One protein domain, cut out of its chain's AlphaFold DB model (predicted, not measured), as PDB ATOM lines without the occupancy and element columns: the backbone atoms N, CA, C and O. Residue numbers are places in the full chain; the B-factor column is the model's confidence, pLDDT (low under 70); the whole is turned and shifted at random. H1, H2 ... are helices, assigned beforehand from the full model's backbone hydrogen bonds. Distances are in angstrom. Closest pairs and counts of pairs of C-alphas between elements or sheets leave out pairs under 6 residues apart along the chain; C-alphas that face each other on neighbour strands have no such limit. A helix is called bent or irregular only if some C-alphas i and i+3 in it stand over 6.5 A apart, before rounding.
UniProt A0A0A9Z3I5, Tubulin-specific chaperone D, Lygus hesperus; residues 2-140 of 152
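What this domain is: This is residues 2 to 140 of the 152 residues of the protein "Tubulin-specific chaperone D" of Lygus hesperus (UniProt A0A0A9Z3I5). Six helices, H3 to H8, run up and down in a bundle, each against the one before it, and make a slab two helices thick. H4, H6 and H7 lie in one layer, with H1 beside H4 at its edge; H3, H5 and H8 make the other layer, and the short H2 sits at a corner by the start of H3. The bundle is well aligned, though H5 and H8 are less close and H6 has a kink near its end. The printed part has 139 residues with eight named helices, H1 to H8 in order, and no named strand; the class is all helix. It is compact, with a radius of gyration of the C-alphas of 14.5 A and spans of 41 by 36 by 22 A.

Where its parts are: H1 is residues 2 to 10, and its C-alpha 2 is at (177.954, 103.012, 196.866). H2 is residues 15 to 19. H3, residues 25 to 37, is 18.3 A long from first to last C-alpha. H4, residues 43 to 56, is 20.4 A long, and H5, residues 62 to 74, is 18.6 A. H6, residues 80 to 101, is 25.7 A long; it has a kink of 66 degrees near residue 95 and is irregular, with C-alphas 96 and 99 9.2 A apart. H7, residues 105 to 117, is 17.8 A long. H8, residues 125 to 138, is 20.0 A long and ends with C-alpha 138 at (198.219, 105.372, 176.941).

How they stand to each other: H4 is the hub, touching H1, H3, H5 and H6. H1 and H4 run the same way at a shallow tilt of 28 degrees, their closest C-alphas, those of Leu 2 and Gly 48, 5.3 A apart. H3 and H4 form a helical hairpin; Val 37 and Lys 45 have their closest C-alphas, 6.1 A apart. H4 and H5 form another, with the closest C-alphas at Tyr 53 and Ser 67, 5.0 A; their shallow tilt of 34.8 degrees is only just short of steep. H4 and H6 run the same way at 13 degrees, closest at the C-alphas of Cys 54 and Ala 93, 5.8 A. H6 and H7 form a hairpin, closest at the C-alphas of Ala 87 and Leu 115, 5.2 A. H7 and H8 form one too, closest at the C-alphas of Asp 107 and Ile 138, 6.0 A. H5 and H8 are close but not clearly touching. H2 and H3 only just touch, with 3 pairs of C-alphas within 8 A, and only at the corner. Each O i to N i+4 pair is within hydrogen-bond range in H1, H2, H3, H5, H7 and H8; in H4 it is 9 of 10 and in H6 15 of 18.

The domain as a whole: The C-alphas farthest apart, those of Lys 22 and Thr 122, are 43.0 A apart. The printed part has no cut and no long link. Its mean pLDDT is 92.7, and no printed residue is under 70.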
ATOM      1  N   LEU A   2     177.324 103.124 198.196       78.50
ATOM      2  CA  LEU A   2     177.954 103.012 196.866       78.50
ATOM      3  C   LEU A   2     176.959 102.621 195.761       78.50
ATOM      4  O   LEU A   2     176.916 103.275 194.734       78.50
ATOM      5  N   SER A   3     176.066 101.664 196.027       79.00
ATOM      6  CA  SER A   3     174.993 101.274 195.097       79.00
ATOM      7  C   SER A   3     173.957 102.372 194.813       79.00
ATOM      8  O   SER A   3     173.289 102.335 193.788       79.00
ATOM      9  N   PHE A   4     173.785 103.335 195.724       83.81
ATOM     10  CA  PHE A   4     172.918 104.490 195.483       83.81
ATOM     11  C   PHE A   4     173.623 105.510 194.590       83.81
ATOM     12  O   PHE A   4     173.019 106.003 193.646       83.81
ATOM     13  N   LEU A   5     174.900 105.792 194.873       81.56
ATOM     14  CA  LEU A   5     175.716 106.688 194.055       81.56
ATOM     15  C   LEU A   5     175.868 106.154 192.634       81.56
ATOM     16  O   LEU A   5     175.695 106.914 191.699       81.56
ATOM     17  N   ASP A   6     176.104 104.855 192.479       81.38
ATOM     18  CA  ASP A   6     176.119 104.177 191.184       81.38
ATOM     19  C   ASP A   6     174.835 104.458 190.382       81.38
ATOM     20  O   ASP A   6     174.882 105.087 189.330       81.38
ATOM     21  N   ARG A   7     173.665 104.153 190.962       85.00
ATOM     22  CA  ARG A   7     172.359 104.434 190.338       85.00
ATOM     23  C   ARG A   7     172.139 105.912 190.017       85.00
ATOM     24  O   ARG A   7     171.542 106.217 188.990       85.00
ATOM     25  N   LEU A   8     172.577 106.818 190.892       85.38
ATOM     26  CA  LEU A   8     172.458 108.262 190.689       85.38
ATOM     27  C   LEU A   8     173.343 108.748 189.530       85.38
ATOM     28  O   LEU A   8     172.920 109.598 188.754       85.38
ATOM     29  N   MET A   9     174.558 108.210 189.404       83.19
ATOM     30  CA  MET A   9     175.483 108.552 188.320       83.19
ATOM     31  C   MET A   9     174.987 107.984 186.986       83.19
ATOM     32  O   MET A   9     174.976 108.700 185.986       83.19
ATOM     33  N   SER A  10     174.484 106.745 186.977       83.69
ATOM     34  CA  SER A  10     173.927 106.115 185.775       83.69
ATOM     35  C   SER A  10     172.603 106.729 185.308       83.69
ATOM     36  O   SER A  10     172.202 106.508 184.170       83.69
ATOM     37  N   SER A  11     171.903 107.502 186.147       84.00
ATOM     38  CA  SER A  11     170.626 108.116 185.761       84.00
ATOM     39  C   SER A  11     170.779 109.356 184.871       84.00
ATOM     40  O   SER A  11     169.770 109.911 184.447       84.00
ATOM     41  N   GLY A  12     172.004 109.856 184.658       79.38
ATOM     42  CA  GLY A  12     172.293 111.061 183.863       79.38
ATOM     43  C   GLY A  12     171.883 112.392 184.515       79.38
ATOM     44  O   GLY A  12     172.272 113.460 184.052       79.38
ATOM     45  N   MET A  13     171.156 112.352 185.635       81.81
ATOM     46  CA  MET A  13     170.582 113.538 186.294       81.81
ATOM     47  C   MET A  13     171.636 114.466 186.904       81.81
ATOM     48  O   MET A  13     171.393 115.657 187.077       81.81
ATOM     49  N   VAL A  14     172.805 113.924 187.244       83.81
ATOM     50  CA  VAL A  14     173.913 114.676 187.846       83.81
ATOM     51  C   VAL A  14     174.889 115.239 186.813       83.81
ATOM     52  O   VAL A  14     175.855 115.888 187.202       83.81
ATOM     53  N   GLY A  15     174.647 115.042 185.511       83.06
ATOM     54  CA  GLY A  15     175.567 115.466 184.450       83.06
ATOM     55  C   GLY A  15     175.915 116.957 184.505       83.06
ATOM     56  O   GLY A  15     177.083 117.318 184.413       83.06
ATOM     57  N   SER A  16     174.933 117.826 184.768       84.56
ATOM     58  CA  SER A  16     175.162 119.271 184.919       84.56
ATOM     59  C   SER A  16     176.043 119.617 186.123       84.56
ATOM     60  O   SER A  16     176.890 120.499 186.031       84.56
ATOM     61  N   VAL A  17     175.882 118.897 187.236       87.25
ATOM     62  CA  VAL A  17     176.666 119.085 188.469       87.25
ATOM     63  C   VAL A  17     178.085 118.531 188.320       87.25
ATOM     64  O   VAL A  17     179.011 119.060 188.931       87.25
ATOM     65  N   LEU A  18     178.263 117.474 187.521       86.31
ATOM     66  CA  LEU A  18     179.568 116.890 187.197       86.31
ATOM     67  C   LEU A  18     180.356 117.732 186.186       86.31
ATOM     68  O   LEU A  18     181.583 117.748 186.239       86.31
ATOM     69  N   ALA A  19     179.657 118.412 185.276       84.19
ATOM     70  CA  ALA A  19     180.258 119.284 184.273       84.19
ATOM     71  C   ALA A  19     180.587 120.688 184.808       84.19
ATOM     72  O   ALA A  19     181.370 121.395 184.174       84.19
ATOM     73  N   ASP A  20     180.004 121.102 185.939       86.81
ATOM     74  CA  ASP A  20     180.254 122.411 186.548       86.81
ATOM     75  C   ASP A  20     181.665 122.483 187.166       86.81
ATOM     76  O   ASP A  20     181.918 121.852 188.197       86.81
ATOM     77  N   PRO A  21     182.586 123.301 186.620       80.12
ATOM     78  CA  PRO A  21     183.948 123.420 187.140       80.12
ATOM     79  C   PRO A  21     184.034 124.045 188.538       80.12
ATOM     80  O   PRO A  21     185.084 123.967 189.172       80.12
ATOM     81  N   LYS A  22     182.971 124.713 189.009       85.56
ATOM     82  CA  LYS A  22     182.904 125.314 190.353       85.56
ATOM     83  C   LYS A  22     182.368 124.345 191.404       85.56
ATOM     84  O   LYS A  22     182.380 124.667 192.591       85.56
ATOM     85  N   SER A  23     181.860 123.195 190.975       89.31
ATOM     86  CA  SER A  23     181.269 122.194 191.846       89.31
ATOM     87  C   SER A  23     182.338 121.247 192.383       89.31
ATOM     88  O   SER A  23     182.962 120.491 191.642       89.31
ATOM     89  N   ASP A  24     182.479 121.196 193.707       91.88
ATOM     90  CA  ASP A  24     183.330 120.202 194.373       91.88
ATOM     91  C   ASP A  24     182.666 118.819 194.471       91.88
ATOM     92  O   ASP A  24     183.244 117.888 195.038       91.88
ATOM     93  N   PHE A  25     181.451 118.651 193.937       91.75
ATOM     94  CA  PHE A  25     180.654 117.434 194.093       91.75
ATOM     95  C   PHE A  25     181.415 116.176 193.659       91.75
ATOM     96  O   PHE A  25     181.531 115.222 194.430       91.75
ATOM     97  N   ALA A  26     181.996 116.184 192.457       93.44
ATOM     98  CA  ALA A  26     182.727 115.036 191.928       93.44
ATOM     99  C   ALA A  26     183.953 114.682 192.791       93.44
ATOM    100  O   ALA A  26     184.231 113.507 193.054       93.44
ATOM    101  N   LEU A  27     184.654 115.699 193.298       94.38
ATOM    102  CA  LEU A  27     185.795 115.524 194.193       94.38
ATOM    103  C   LEU A  27     185.363 114.977 195.563       94.38
ATOM    104  O   LEU A  27     186.021 114.093 196.115       94.38
ATOM    105  N   GLN A  28     184.240 115.449 196.107       94.25
ATOM    106  CA  GLN A  28     183.669 114.929 197.349       94.25
ATOM    107  C   GLN A  28     183.234 113.469 197.199       94.25
ATOM    108  O   GLN A  28     183.577 112.645 198.049       94.25
ATOM    109  N   VAL A  29     182.567 113.115 196.095       93.81
ATOM    110  CA  VAL A  29     182.196 111.725 195.777       93.81
ATOM    111  C   VAL A  29     183.441 110.845 195.688       93.81
ATOM    112  O   VAL A  29     183.476 109.772 196.302       93.81
ATOM    113  N   PHE A  30     184.493 111.304 195.004       95.19
ATOM    114  CA  PHE A  30     185.771 110.595 194.944       95.19
ATOM    115  C   PHE A  30     186.357 110.353 196.346       95.19
ATOM    116  O   PHE A  30     186.713 109.220 196.695       95.19
ATOM    117  N   ASN A  31     186.436 111.402 197.168       94.50
ATOM    118  CA  ASN A  31     187.029 111.347 198.505       94.50
ATOM    119  C   ASN A  31     186.241 110.433 199.452       94.50
ATOM    120  O   ASN A  31     186.842 109.599 200.134       94.50
ATOM    121  N   LEU A  32     184.910 110.531 199.451       93.31
ATOM    122  CA  LEU A  32     184.029 109.678 200.250       93.31
ATOM    123  C   LEU A  32     184.103 108.216 199.804       93.31
ATOM    124  O   LEU A  32     184.208 107.320 200.644       93.31
ATOM    125  N   THR A  33     184.125 107.963 198.493       93.56
ATOM    126  CA  THR A  33     184.291 106.609 197.943       93.56
ATOM    127  C   THR A  33     185.611 106.012 198.410       93.56
ATOM    128  O   THR A  33     185.629 104.932 199.000       93.56
ATOM    129  N   ARG A  34     186.714 106.756 198.258       92.25
ATOM    130  CA  ARG A  34     188.040 106.339 198.728       92.25
ATOM    131  C   ARG A  34     188.062 106.056 200.234       92.25
ATOM    132  O   ARG A  34     188.604 105.029 200.638       92.25
ATOM    133  N   ALA A  35     187.480 106.934 201.050       90.62
ATOM    134  CA  ALA A  35     187.417 106.764 202.502       90.62
ATOM    135  C   ALA A  35     186.586 105.535 202.908       90.62
ATOM    136  O   ALA A  35     186.965 104.810 203.823       90.62
ATOM    137  N   SER A  36     185.488 105.260 202.195       85.75
ATOM    138  CA  SER A  36     184.600 104.125 202.484       85.75
ATOM    139  C   SER A  36     185.218 102.754 202.175       85.75
ATOM    140  O   SER A  36     184.865 101.757 202.817       85.75
ATOM    141  N   VAL A  37     186.136 102.717 201.200       87.00
ATOM    142  CA  VAL A  37     186.845 101.510 200.760       87.00
ATOM    143  C   VAL A  37     188.104 101.288 201.589       87.00
ATOM    144  O   VAL A  37     188.303 100.177 202.058       87.00
ATOM    145  N   GLY A  38     188.940 102.305 201.824       80.69
ATOM    146  CA  GLY A  38     190.159 102.158 202.634       80.69
ATOM    147  C   GLY A  38     191.006 100.934 202.241       80.69
ATOM    148  O   GLY A  38     191.316 100.740 201.068       80.69
ATOM    149  N   SER A  39     191.354 100.097 203.224       77.94
ATOM    150  CA  SER A  39     192.003  98.782 203.061       77.94
ATOM    151  C   SER A  39     191.011  97.603 203.089       77.94
ATOM    152  O   SER A  39     191.388  96.465 203.374       77.94
ATOM    153  N   SER A  40     189.729  97.867 202.825       85.19
ATOM    154  CA  SER A  40     188.654  96.879 202.898       85.19
ATOM    155  C   SER A  40     188.861  95.730 201.918       85.19
ATOM    156  O   SER A  40     189.166  95.927 200.744       85.19
ATOM    157  N   THR A  41     188.588  94.517 202.390       86.56
ATOM    158  CA  THR A  41     188.484  93.309 201.562       86.56
ATOM    159  C   THR A  41     187.035  92.911 201.284       86.56
ATOM    160  O   THR A  41     186.801  91.879 200.659       86.56
ATOM    161  N   ASP A  42     186.066  93.707 201.749       92.44
ATOM    162  CA  ASP A  42     184.642  93.483 201.503       92.44
ATOM    163  C   ASP A  42     184.323  93.530 200.003       92.44
ATOM    164  O   ASP A  42     184.576  94.527 199.323       92.44
ATOM    165  N   LYS A  43     183.741  92.438 199.500       90.00
ATOM    166  CA  LYS A  43     183.449  92.251 198.079       90.00
ATOM    167  C   LYS A  43     182.529  93.342 197.531       90.00
ATOM    168  O   LYS A  43     182.813  93.881 196.469       90.00
ATOM    169  N   PHE A  44     181.460  93.690 198.245       89.06
ATOM    170  CA  PHE A  44     180.469  94.651 197.757       89.06
ATOM    171  C   PHE A  44     181.019  96.076 197.719       89.06
ATOM    172  O   PHE A  44     180.740  96.816 196.777       89.06
ATOM    173  N   LYS A  45     181.855  96.451 198.695       90.81
ATOM    174  CA  LYS A  45     182.569  97.733 198.681       90.81
ATOM    175  C   LYS A  45     183.558  97.830 197.529       90.81
ATOM    176  O   LYS A  45     183.636  98.879 196.897       90.81
ATOM    177  N   LEU A  46     184.301  96.753 197.268       93.19
ATOM    178  CA  LEU A  46     185.261  96.699 196.166       93.19
ATOM    179  C   LEU A  46     184.562  96.793 194.809       93.19
ATOM    180  O   LEU A  46     185.032  97.520 193.948       93.19
ATOM    181  N   MET A  47     183.434  96.105 194.627       92.56
ATOM    182  CA  MET A  47     182.653  96.207 193.391       92.56
ATOM    183  C   MET A  47     182.095  97.624 193.208       92.56
ATOM    184  O   MET A  47     182.396  98.274 192.217       92.56
ATOM    185  N   GLY A  48     181.382  98.147 194.211       91.62
ATOM    186  CA  GLY A  48     180.709  99.441 194.077       91.62
ATOM    187  C   GLY A  48     181.653 100.636 193.926       91.62
ATOM    188  O   GLY A  48     181.254 101.660 193.383       91.62
ATOM    189  N   CYS A  49     182.902 100.553 194.395       94.38
ATOM    190  CA  CYS A  49     183.853 101.641 194.170       94.38
ATOM    191  C   CYS A  49     184.409 101.661 192.746       94.38
ATOM    192  O   CYS A  49     184.702 102.743 192.246       94.38
ATOM    193  N   ILE A  50     184.513 100.501 192.091       95.44
ATOM    194  CA  ILE A  50     184.936 100.404 190.690       95.44
ATOM    195  C   ILE A  50     183.936 101.136 189.808       95.44
ATOM    196  O   ILE A  50     184.358 101.970 189.012       95.44
ATOM    197  N   ASP A  51     182.640 100.883 190.005       93.75
ATOM    198  CA  ASP A  51     181.581 101.526 189.224       93.75
ATOM    199  C   ASP A  51     181.636 103.055 189.379       93.75
ATOM    200  O   ASP A  51     181.623 103.795 188.397       93.75
ATOM    201  N   ILE A  52     181.822 103.555 190.607       94.75
ATOM    202  CA  ILE A  52     181.970 104.997 190.850       94.75
ATOM    203  C   ILE A  52     183.236 105.560 190.196       94.75
ATOM    204  O   ILE A  52     183.173 106.617 189.572       94.75
ATOM    205  N   TYR A  53     184.390 104.895 190.320       96.38
ATOM    206  CA  TYR A  53     185.614 105.380 189.676       96.38
ATOM    207  C   TYR A  53     185.487 105.394 188.153       96.38
ATOM    208  O   TYR A  53     185.966 106.344 187.540       96.38
ATOM    209  N   CYS A  54     184.817 104.399 187.565       95.94
ATOM    210  CA  CYS A  54     184.518 104.358 186.136       95.94
ATOM    211  C   CYS A  54     183.615 105.524 185.728       95.94
ATOM    212  O   CYS A  54     183.930 106.214 184.770       95.94
ATOM    213  N   HIS A  55     182.567 105.831 186.495       93.44
ATOM    214  CA  HIS A  55     181.731 106.999 186.216       93.44
ATOM    215  C   HIS A  55     182.493 108.326 186.323       93.44
ATOM    216  O   HIS A  55     182.227 109.253 185.566       93.44
ATOM    217  N   LEU A  56     183.442 108.453 187.253       95.00
ATOM    218  CA  LEU A  56     184.159 109.710 187.487       95.00
ATOM    219  C   LEU A  56     185.217 110.042 186.421       95.00
ATOM    220  O   LEU A  56     185.726 111.163 186.427       95.00
ATOM    221  N   ILE A  57     185.542 109.134 185.492       94.94
ATOM    222  CA  ILE A  57     186.510 109.434 184.419       94.94
ATOM    223  C   ILE A  57     185.973 110.444 183.391       94.94
ATOM    224  O   ILE A  57     186.768 111.100 182.716       94.94
ATOM    225  N   GLN A  58     184.651 110.634 183.327       91.31
ATOM    226  CA  GLN A  58     184.018 111.686 182.520       91.31
ATOM    227  C   GLN A  58     184.350 113.102 183.037       91.31
ATOM    228  O   GLN A  58     184.328 114.080 182.295       91.31
ATOM    229  N   VAL A  59     184.698 113.233 184.326       91.94
ATOM    230  CA  VAL A  59     184.965 114.531 184.958       91.94
ATOM    231  C   VAL A  59     186.382 114.984 184.625       91.94
ATOM    232  O   VAL A  59     187.357 114.517 185.220       91.94
ATOM    233  N   LYS A  60     186.506 115.909 183.668       88.56
ATOM    234  CA  LYS A  60     187.799 116.405 183.174       88.56
ATOM    235  C   LYS A  60     188.682 116.963 184.305       88.56
ATOM    236  O   LYS A  60     188.203 117.483 185.308       88.56
ATOM    237  N   GLY A  61     190.001 116.874 184.128       90.25
ATOM    238  CA  GLY A  61     190.986 117.399 185.080       90.25
ATOM    239  C   GLY A  61     191.356 116.425 186.204       90.25
ATOM    240  O   GLY A  61     191.573 115.233 185.977       90.25
ATOM    241  N   ASP A  62     191.495 116.951 187.423       92.12
ATOM    242  CA  ASP A  62     192.086 116.233 188.561       92.12
ATOM    243  C   ASP A  62     191.251 115.018 189.004       92.12
ATOM    244  O   ASP A  62     191.807 113.960 189.301       92.12
ATOM    245  N   VAL A  63     189.917 115.115 188.982       95.00
ATOM    246  CA  VAL A  63     189.029 114.010 189.395       95.00
ATOM    247  C   VAL A  63     189.187 112.791 188.483       95.00
ATOM    248  O   VAL A  63     189.341 111.675 188.995       95.00
ATOM    249  N   ARG A  64     189.239 112.983 187.157       95.12
ATOM    250  CA  ARG A  64     189.559 111.910 186.205       95.12
ATOM    251  C   ARG A  64     190.911 111.282 186.512       95.12
ATOM    252  O   ARG A  64     190.979 110.069 186.689       95.12
ATOM    253  N   ASN A  65     191.970 112.081 186.645       95.19
ATOM    254  CA  ASN A  65     193.319 111.554 186.878       95.19
ATOM    255  C   ASN A  65     193.400 110.739 188.175       95.19
ATOM    256  O   ASN A  65     194.000 109.661 188.210       95.19
ATOM    257  N   LYS A  66     192.740 111.206 189.241       96.12
ATOM    258  CA  LYS A  66     192.643 110.455 190.497       96.12
ATOM    259  C   LYS A  66     191.853 109.155 190.347       96.12
ATOM    260  O   LYS A  66     192.248 108.144 190.931       96.12
ATOM    261  N   SER A  67     190.757 109.171 189.591       96.81
ATOM    262  CA  SER A  67     189.896 108.002 189.369       96.81
ATOM    263  C   SER A  67     190.601 106.943 188.526       96.81
ATOM    264  O   SER A  67     190.688 105.790 188.952       96.81
ATOM    265  N   LEU A  68     191.239 107.347 187.423       97.12
ATOM    266  CA  LEU A  68     192.113 106.488 186.623       97.12
ATOM    267  C   LEU A  68     193.236 105.899 187.482       97.12
ATOM    268  O   LEU A  68     193.444 104.689 187.478       97.12
ATOM    269  N   GLY A  69     193.896 106.713 188.312       96.12
ATOM    270  CA  GLY A  69     194.913 106.229 189.246       96.12
ATOM    271  C   GLY A  69     194.399 105.147 190.207       96.12
ATOM    272  O   GLY A  69     195.124 104.199 190.512       96.12
ATOM    273  N   ARG A  70     193.140 105.231 190.666       95.69
ATOM    274  CA  ARG A  70     192.519 104.181 191.494       95.69
ATOM    275  C   ARG A  70     192.227 102.922 190.685       95.69
ATOM    276  O   ARG A  70     192.586 101.842 191.148       95.69
ATOM    277  N   ILE A  71     191.674 103.047 189.481       97.00
ATOM    278  CA  ILE A  71     191.443 101.918 188.564       97.00
ATOM    279  C   ILE A  71     192.761 101.172 188.292       97.00
ATOM    280  O   ILE A  71     192.836  99.959 188.487       97.00
ATOM    281  N   GLN A  72     193.835 101.904 187.978       96.44
ATOM    282  CA  GLN A  72     195.178 101.363 187.734       96.44
ATOM    283  C   GLN A  72     195.794 100.638 188.947       96.44
ATOM    284  O   GLN A  72     196.692  99.808 188.783       96.44
ATOM    285  N   ILE A  73     195.355 100.945 190.171       94.69
ATOM    286  CA  ILE A  73     195.756 100.210 191.381       94.69
ATOM    287  C   ILE A  73     194.937  98.919 191.512       94.69
ATOM    288  O   ILE A  73     195.505  97.860 191.781       94.69
ATOM    289  N   ILE A  74     193.617  98.988 191.319       95.19
ATOM    290  CA  ILE A  74     192.708  97.855 191.561       95.19
ATOM    291  C   ILE A  74     192.832  96.788 190.458       95.19
ATOM    292  O   ILE A  74     192.733  95.596 190.750       95.19
ATOM    293  N   ILE A  75     193.153  97.166 189.216       96.19
ATOM    294  CA  ILE A  75     193.395  96.204 188.123       96.19
ATOM    295  C   ILE A  75     194.619  95.300 188.380       96.19
ATOM    296  O   ILE A  75     194.741  94.218 187.813       96.19
ATOM    297  N   CYS A  76     195.495  95.692 189.312       95.62
ATOM    298  CA  CYS A  76     196.602  94.885 189.826       95.62
ATOM    299  C   CYS A  76     196.376  94.441 191.283       95.62
ATOM    300  O   CYS A  76     197.328  94.297 192.053       95.62
ATOM    301  N   HIS A  77     195.124  94.246 191.702       94.56
ATOM    302  CA  HIS A  77     194.817  93.739 193.035       94.56
ATOM    303  C   HIS A  77     195.201  92.257 193.184       94.56
ATOM    304  O   HIS A  77     195.158  91.486 192.229       94.56
ATOM    305  N   ARG A  78     195.480  91.811 194.416       92.94
ATOM    306  CA  ARG A  78     195.794  90.398 194.726       92.94
ATOM    307  C   ARG A  78     194.672  89.403 194.395       92.94
ATOM    308  O   ARG A  78     194.889  88.199 194.417       92.94
ATOM    309  N   PHE A  79     193.456  89.888 194.152       95.31
ATOM    310  CA  PHE A  79     192.295  89.053 193.854       95.31
ATOM    311  C   PHE A  79     192.066  89.009 192.346       95.31
ATOM    312  O   PHE A  79     191.616  89.996 191.769       95.31
ATOM    313  N   GLY A  80     192.317  87.855 191.724       96.56
ATOM    314  CA  GLY A  80     192.116  87.643 190.288       96.56
ATOM    315  C   GLY A  80     190.724  88.037 189.791       96.56
ATOM    316  O   GLY A  80     190.599  88.811 188.845       96.56
ATOM    317  N   TRP A  81     189.674  87.588 190.483       96.62
ATOM    318  CA  TRP A  81     188.290  87.919 190.123       96.62
ATOM    319  C   TRP A  81     188.031  89.433 190.086       96.62
ATOM    320  O   TRP A  81     187.254  89.899 189.257       96.62
ATOM    321  N   LEU A  82     188.694  90.201 190.958       96.56
ATOM    322  CA  LEU A  82     188.543  91.651 191.016       96.56
ATOM    323  C   LEU A  82     189.259  92.317 189.843       96.56
ATOM    324  O   LEU A  82     188.695  93.217 189.236       96.56
ATOM    325  N   ARG A  83     190.461  91.846 189.489       97.94
ATOM    326  CA  ARG A  83     191.200  92.344 188.319       97.94
ATOM    327  C   ARG A  83     190.375  92.187 187.038       97.94
ATOM    328  O   ARG A  83     190.218  93.155 186.304       97.94
ATOM    329  N   LYS A  84     189.773  91.006 186.833       98.19
ATOM    330  CA  LYS A  84     188.860  90.746 185.706       98.19
ATOM    331  C   LYS A  84     187.650  91.681 185.716       98.19
ATOM    332  O   LYS A  84     187.326  92.254 184.686       98.19
ATOM    333  N   LEU A  85     187.015  91.872 186.875       97.81
ATOM    334  CA  LEU A  85     185.879  92.788 186.998       97.81
ATOM    335  C   LEU A  85     186.254  94.234 186.640       97.81
ATOM    336  O   LEU A  85     185.525  94.876 185.891       97.81
ATOM    337  N   VAL A  86     187.381  94.738 187.157       98.06
ATOM    338  CA  VAL A  86     187.870  96.089 186.839       98.06
ATOM    339  C   VAL A  86     188.131  96.230 185.350       98.06
ATOM    340  O   VAL A  86     187.740  97.237 184.778       98.06
ATOM    341  N   ALA A  87     188.768  95.237 184.729       98.44
ATOM    342  CA  ALA A  87     189.062  95.280 183.305       98.44
ATOM    343  C   ALA A  87     187.782  95.383 182.464       98.44
ATOM    344  O   ALA A  87     187.681  96.278 181.632       98.44
ATOM    345  N   SER A  88     186.771  94.552 182.749       98.19
ATOM    346  CA  SER A  88     185.478  94.609 182.055       98.19
ATOM    347  C   SER A  88     184.758  95.942 182.268       98.19
ATOM    348  O   SER A  88     184.297  96.553 181.311       98.19
ATOM    349  N   LYS A  89     184.705  96.437 183.511       97.81
ATOM    350  CA  LYS A  89     184.040  97.713 183.818       97.81
ATOM    351  C   LYS A  89     184.753  98.913 183.215       97.81
ATOM    352  O   LYS A  89     184.108  99.854 182.766       97.81
ATOM    353  N   PHE A  90     186.078  98.875 183.185       98.06
ATOM    354  CA  PHE A  90     186.856  99.948 182.596       98.06
ATOM    355  C   PHE A  90     186.781  99.930 181.068       98.06
ATOM    356  O   PHE A  90     186.689 100.997 180.475       98.06
ATOM    357  N   TYR A  91     186.726  98.747 180.444       98.19
ATOM    358  CA  TYR A  91     186.420  98.610 179.019       98.19
ATOM    359  C   TYR A  91     185.070  99.262 178.693       98.19
ATOM    360  O   TYR A  91     184.999 100.119 177.818       98.19
ATOM    361  N   GLU A  92     184.014  98.914 179.441       97.06
ATOM    362  CA  GLU A  92     182.680  99.513 179.279       97.06
ATOM    363  C   GLU A  92     182.737 101.043 179.412       97.06
ATOM    364  O   GLU A  92     182.178 101.755 178.585       97.06
ATOM    365  N   ALA A  93     183.453 101.563 180.410       96.06
ATOM    366  CA  ALA A  93     183.582 103.002 180.616       96.06
ATOM    367  C   ALA A  93     184.344 103.704 179.481       96.06
ATOM    368  O   ALA A  93     183.930 104.774 179.045       96.06
ATOM    369  N   LEU A  94     185.432 103.113 178.978       96.31
ATOM    370  CA  LEU A  94     186.169 103.666 177.839       96.31
ATOM    371  C   LEU A  94     185.340 103.643 176.553       96.31
ATOM    372  O   LEU A  94     185.451 104.577 175.779       96.31
ATOM    373  N   MET A  95     184.469 102.653 176.355       95.81
ATOM    374  CA  MET A  95     183.515 102.649 175.235       95.81
ATOM    375  C   MET A  95     182.407 103.703 175.371       95.81
ATOM    376  O   MET A  95     181.787 104.071 174.388       95.81
ATOM    377  N   VAL A  96     182.097 104.160 176.587       93.38
ATOM    378  CA  VAL A  96     181.070 105.194 176.806       93.38
ATOM    379  C   VAL A  96     181.654 106.598 176.663       93.38
ATOM    380  O   VAL A  96     180.971 107.492 176.169       93.38
ATOM    381  N   TYR A  97     182.889 106.801 177.124       90.69
ATOM    382  CA  TYR A  97     183.535 108.117 177.151       90.69
ATOM    383  C   TYR A  97     184.612 108.305 176.070       90.69
ATOM    384  O   TYR A  97     185.174 109.390 175.992       90.69
ATOM    385  N   GLU A  98     184.923 107.259 175.299       88.94
ATOM    386  CA  GLU A  98     185.812 107.189 174.125       88.94
ATOM    387  C   GLU A  98     186.867 108.312 174.039       88.94
ATOM    388  O   GLU A  98     187.840 108.341 174.808       88.94
ATOM    389  N   ASP A  99     186.649 109.251 173.118       84.62
ATOM    390  CA  ASP A  99     187.540 110.350 172.754       84.62
ATOM    391  C   ASP A  99     187.694 111.409 173.861       84.62
ATOM    392  O   ASP A  99     188.669 112.166 173.876       84.62
ATOM    393  N   GLU A 100     186.796 111.443 174.851       88.38
ATOM    394  CA  GLU A 100     186.925 112.335 176.004       88.38
ATOM    395  C   GLU A 100     188.031 111.912 176.974       88.38
ATOM    396  O   GLU A 100     188.534 112.755 177.738       88.38
ATOM    397  N   VAL A 101     188.351 110.613 177.010       90.81
ATOM    398  CA  VAL A 101     189.365 110.025 177.897       90.81
ATOM    399  C   VAL A 101     190.645 109.720 177.128       90.81
ATOM    400  O   VAL A 101     191.721 110.040 177.636       90.81
ATOM    401  N   ILE A 102     190.536 109.142 175.926       93.06
ATOM    402  CA  ILE A 102     191.670 108.807 175.055       93.06
ATOM    403  C   ILE A 102     191.398 109.394 173.659       93.06
ATOM    404  O   ILE A 102     190.691 108.775 172.870       93.06
ATOM    405  N   PRO A 103     191.942 110.585 173.338       91.19
ATOM    406  CA  PRO A 103     191.635 111.267 172.078       91.19
ATOM    407  C   PRO A 103     192.179 110.586 170.813       91.19
ATOM    408  O   PRO A 103     191.635 110.811 169.735       91.19
ATOM    409  N   ASP A 104     193.269 109.815 170.911       95.44
ATOM    410  CA  ASP A 104     193.829 109.082 169.767       95.44
ATOM    411  C   ASP A 104     193.092 107.735 169.599       95.44
ATOM    412  O   ASP A 104     193.137 106.900 170.507       95.44
ATOM    413  N   PRO A 105     192.429 107.488 168.451       94.38
ATOM    414  CA  PRO A 105     191.691 106.249 168.215       94.38
ATOM    415  C   PRO A 105     192.548 104.979 168.289       94.38
ATOM    416  O   PRO A 105     192.055 103.946 168.737       94.38
ATOM    417  N   ASN A 106     193.822 105.039 167.884       96.19
ATOM    418  CA  ASN A 106     194.708 103.870 167.919       96.19
ATOM    419  C   ASN A 106     195.085 103.516 169.361       96.19
ATOM    420  O   ASN A 106     195.174 102.342 169.732       96.19
ATOM    421  N   ASP A 107     195.291 104.541 170.187       96.75
ATOM    422  CA  ASP A 107     195.541 104.382 171.615       96.75
ATOM    423  C   ASP A 107     194.297 103.833 172.329       96.75
ATOM    424  O   ASP A 107     194.421 102.952 173.184       96.75
ATOM    425  N   LEU A 108     193.097 104.295 171.952       96.88
ATOM    426  CA  LEU A 108     191.835 103.772 172.476       96.88
ATOM    427  C   LEU A 108     191.653 102.294 172.105       96.88
ATOM    428  O   LEU A 108     191.414 101.475 172.992       96.88
ATOM    429  N   GLU A 109     191.835 101.931 170.834       97.12
ATOM    430  CA  GLU A 109     191.772 100.538 170.370       97.12
ATOM    431  C   GLU A 109     192.777  99.653 171.122       97.12
ATOM    432  O   GLU A 109     192.427  98.582 171.628       97.12
ATOM    433  N   THR A 110     194.010 100.136 171.289       97.81
ATOM    434  CA  THR A 110     195.053  99.427 172.040       97.81
ATOM    435  C   THR A 110     194.662  99.240 173.507       97.81
ATOM    436  O   THR A 110     194.850  98.156 174.067       97.81
ATOM    437  N   ALA A 111     194.105 100.266 174.156       97.81
ATOM    438  CA  ALA A 111     193.637 100.171 175.536       97.81
ATOM    439  C   ALA A 111     192.494  99.155 175.681       97.81
ATOM    440  O   ALA A 111     192.510  98.350 176.616       97.81
ATOM    441  N   LEU A 112     191.537  99.162 174.751       98.06
ATOM    442  CA  LEU A 112     190.410  98.232 174.728       98.06
ATOM    443  C   LEU A 112     190.881  96.783 174.538       98.06
ATOM    444  O   LEU A 112     190.490  95.932 175.337       98.06
ATOM    445  N   SER A 113     191.790  96.523 173.590       98.31
ATOM    446  CA  SER A 113     192.403  95.198 173.387       98.31
ATOM    447  C   SER A 113     193.174  94.727 174.624       98.31
ATOM    448  O   SER A 113     192.992  93.600 175.081       98.31
ATOM    449  N   ILE A 114     193.967  95.596 175.267       98.25
ATOM    450  CA  ILE A 114     194.644  95.247 176.528       98.25
ATOM    451  C   ILE A 114     193.629  94.799 177.592       98.25
ATOM    452  O   ILE A 114     193.880  93.836 178.325       98.25
ATOM    453  N   LEU A 115     192.502  95.503 177.710       98.19
ATOM    454  CA  LEU A 115     191.483  95.211 178.714       98.19
ATOM    455  C   LEU A 115     190.708  93.925 178.411       98.19
ATOM    456  O   LEU A 115     190.412  93.195 179.362       98.19
ATOM    457  N   SER A 116     190.411  93.634 177.141       98.12
ATOM    458  CA  SER A 116     189.665  92.439 176.724       98.12
ATOM    459  C   SER A 116     190.521  91.176 176.642       98.12
ATOM    460  O   SER A 116     190.077  90.118 177.085       98.12
ATOM    461  N   ASP A 117     191.736  91.282 176.104       97.94
ATOM    462  CA  ASP A 117     192.530  90.123 175.671       97.94
ATOM    463  C   ASP A 117     193.434  89.588 176.786       97.94
ATOM    464  O   ASP A 117     193.890  88.443 176.756       97.94
ATOM    465  N   THR A 118     193.703  90.409 177.802       97.94
ATOM    466  CA  THR A 118     194.504  89.996 178.955       97.94
ATOM    467  C   THR A 118     193.672  89.135 179.908       97.94
ATOM    468  O   THR A 118     192.636  89.560 180.420       97.94
ATOM    469  N   GLU A 119     194.181  87.955 180.271       97.69
ATOM    470  CA  GLU A 119     193.572  87.067 181.273       97.69
ATOM    471  C   GLU A 119     193.803  87.563 182.716       97.69
ATOM    472  O   GLU A 119     194.458  86.932 183.552       97.69
ATOM    473  N   TRP A 120     193.237  88.729 183.039       97.94
ATOM    474  CA  TRP A 120     193.438  89.456 184.299       97.94
ATOM    475  C   TRP A 120     193.177  88.625 185.559       97.94
ATOM    476  O   TRP A 120     193.724  88.921 186.621       97.94
ATOM    477  N   ALA A 121     192.338  87.590 185.480       97.50
ATOM    478  CA  ALA A 121     192.062  86.733 186.624       97.50
ATOM    479  C   ALA A 121     193.252  85.842 187.002       97.50
ATOM    480  O   ALA A 121     193.501  85.650 188.197       97.50
ATOM    481  N   THR A 122     193.990  85.334 186.018       97.31
ATOM    482  CA  THR A 122     194.906  84.197 186.187       97.31
ATOM    483  C   THR A 122     196.374  84.579 186.054       97.31
ATOM    484  O   THR A 122     197.202  83.952 186.714       97.31
ATOM    485  N   ILE A 123     196.709  85.630 185.296       97.62
ATOM    486  CA  ILE A 123     198.112  86.013 185.097       97.62
ATOM    487  C   ILE A 123     198.808  86.402 186.417       97.62
ATOM    488  O   ILE A 123     198.164  86.972 187.320       97.62
ATOM    489  N   PRO A 124     200.124  86.152 186.546       97.12
ATOM    490  CA  PRO A 124     200.930  86.621 187.667       97.12
ATOM    491  C   PRO A 124     200.815  88.132 187.894       97.12
ATOM    492  O   PRO A 124     200.607  88.922 186.972       97.12
ATOM    493  N   ILE A 125     200.975  88.563 189.147       94.75
ATOM    494  CA  ILE A 125     200.810  89.977 189.501       94.75
ATOM    495  C   ILE A 125     201.868  90.886 188.861       94.75
ATOM    496  O   ILE A 125     201.551  92.012 188.484       94.75
ATOM    497  N   GLU A 126     203.101  90.407 188.695       94.62
ATOM    498  CA  GLU A 126     204.174  91.182 188.059       94.62
ATOM    499  C   GLU A 126     203.936  91.367 186.554       94.62
ATOM    500  O   GLU A 126     204.178  92.444 186.001       94.62
ATOM    501  N   GLU A 127     203.369  90.352 185.902       96.75
ATOM    502  CA  GLU A 127     202.936  90.446 184.510       96.75
ATOM    503  C   GLU A 127     201.788  91.454 184.370       96.75
ATOM    504  O   GLU A 127     201.875  92.388 183.571       96.75
ATOM    505  N   ALA A 128     200.775  91.365 185.243       96.81
ATOM    506  CA  ALA A 128     199.668  92.321 185.274       96.81
ATOM    507  C   ALA A 128     200.150  93.769 185.466       96.81
ATOM    508  O   ALA A 128     199.623  94.679 184.831       96.81
ATOM    509  N   ARG A 129     201.170  94.003 186.306       96.31
ATOM    510  CA  ARG A 129     201.766  95.339 186.499       96.31
ATOM    511  C   ARG A 129     202.468  95.849 185.248       96.31
ATOM    512  O   ARG A 129     202.357  97.035 184.943       96.31
ATOM    513  N   THR A 130     203.169  94.975 184.531       96.19
ATOM    514  CA  THR A 130     203.849  95.327 183.278       96.19
ATOM    515  C   THR A 130     202.836  95.752 182.217       96.19
ATOM    516  O   THR A 130     202.999  96.804 181.601       96.19
ATOM    517  N   ILE A 131     201.747  94.992 182.067       97.38
ATOM    518  CA  ILE A 131     200.649  95.311 181.143       97.38
ATOM    519  C   ILE A 131     199.953  96.616 181.559       97.38
ATOM    520  O   ILE A 131     199.806  97.530 180.750       97.38
ATOM    521  N   ARG A 132     199.614  96.760 182.846       97.06
ATOM    522  CA  ARG A 132     199.014  97.978 183.411       97.06
ATOM    523  C   ARG A 132     199.868  99.217 183.151       97.06
ATOM    524  O   ARG A 132     199.325 100.277 182.867       97.06
ATOM    525  N   ASN A 133     201.196  99.122 183.218       96.69
ATOM    526  CA  ASN A 133     202.061 100.275 182.952       96.69
ATOM    527  C   ASN A 133     201.945 100.775 181.501       96.69
ATOM    528  O   ASN A 133     201.981 101.986 181.297       96.69
ATOM    529  N   LYS A 134     201.736  99.881 180.521       96.50
ATOM    530  CA  LYS A 134     201.423 100.274 179.133       96.50
ATOM    531  C   LYS A 134     200.095 101.030 179.072       96.50
ATOM    532  O   LYS A 134     200.021 102.100 178.484       96.50
ATOM    533  N   LEU A 135     199.077 100.526 179.772       96.38
ATOM    534  CA  LEU A 135     197.778 101.191 179.884       96.38
ATOM    535  C   LEU A 135     197.887 102.572 180.560       96.38
ATOM    536  O   LEU A 135     197.266 103.526 180.113       96.38
ATOM    537  N   SER A 136     198.714 102.717 181.600       95.81
ATOM    538  CA  SER A 136     198.975 104.015 182.243       95.81
ATOM    539  C   SER A 136     199.639 105.018 181.293       95.81
ATOM    540  O   SER A 136     199.311 106.200 181.349       95.81
ATOM    541  N   GLN A 137     200.544 104.551 180.422       96.31
ATOM    542  CA  GLN A 137     201.188 105.384 179.403       96.31
ATOM    543  C   GLN A 137     200.171 105.898 178.379       96.31
ATOM    544  O   GLN A 137     200.147 107.099 178.131       96.31
ATOM    545  N   ILE A 138     199.311 105.015 177.860       96.25
ATOM    546  CA  ILE A 138     198.219 105.372 176.941       96.25
ATOM    547  C   ILE A 138     197.288 106.417 177.577       96.25
ATOM    548  O   ILE A 138     196.937 107.419 176.970       96.25
ATOM    549  N   LEU A 139     196.943 106.224 178.851       94.25
ATOM    550  CA  LEU A 139     196.081 107.139 179.602       94.25
ATOM    551  C   LEU A 139     196.769 108.456 180.010       94.25
ATOM    552  O   LEU A 139     196.135 109.297 180.647       94.25
ATOM    553  N   GLY A 140     198.067 108.625 179.734       93.62
ATOM    554  CA  GLY A 140     198.825 109.819 180.113       93.62
ATOM    555  C   GLY A 140     198.950 110.039 181.628       93.62
ATOM    556  O   GLY A 140     199.151 111.172 182.066       93.62
TER     557      GLY A 140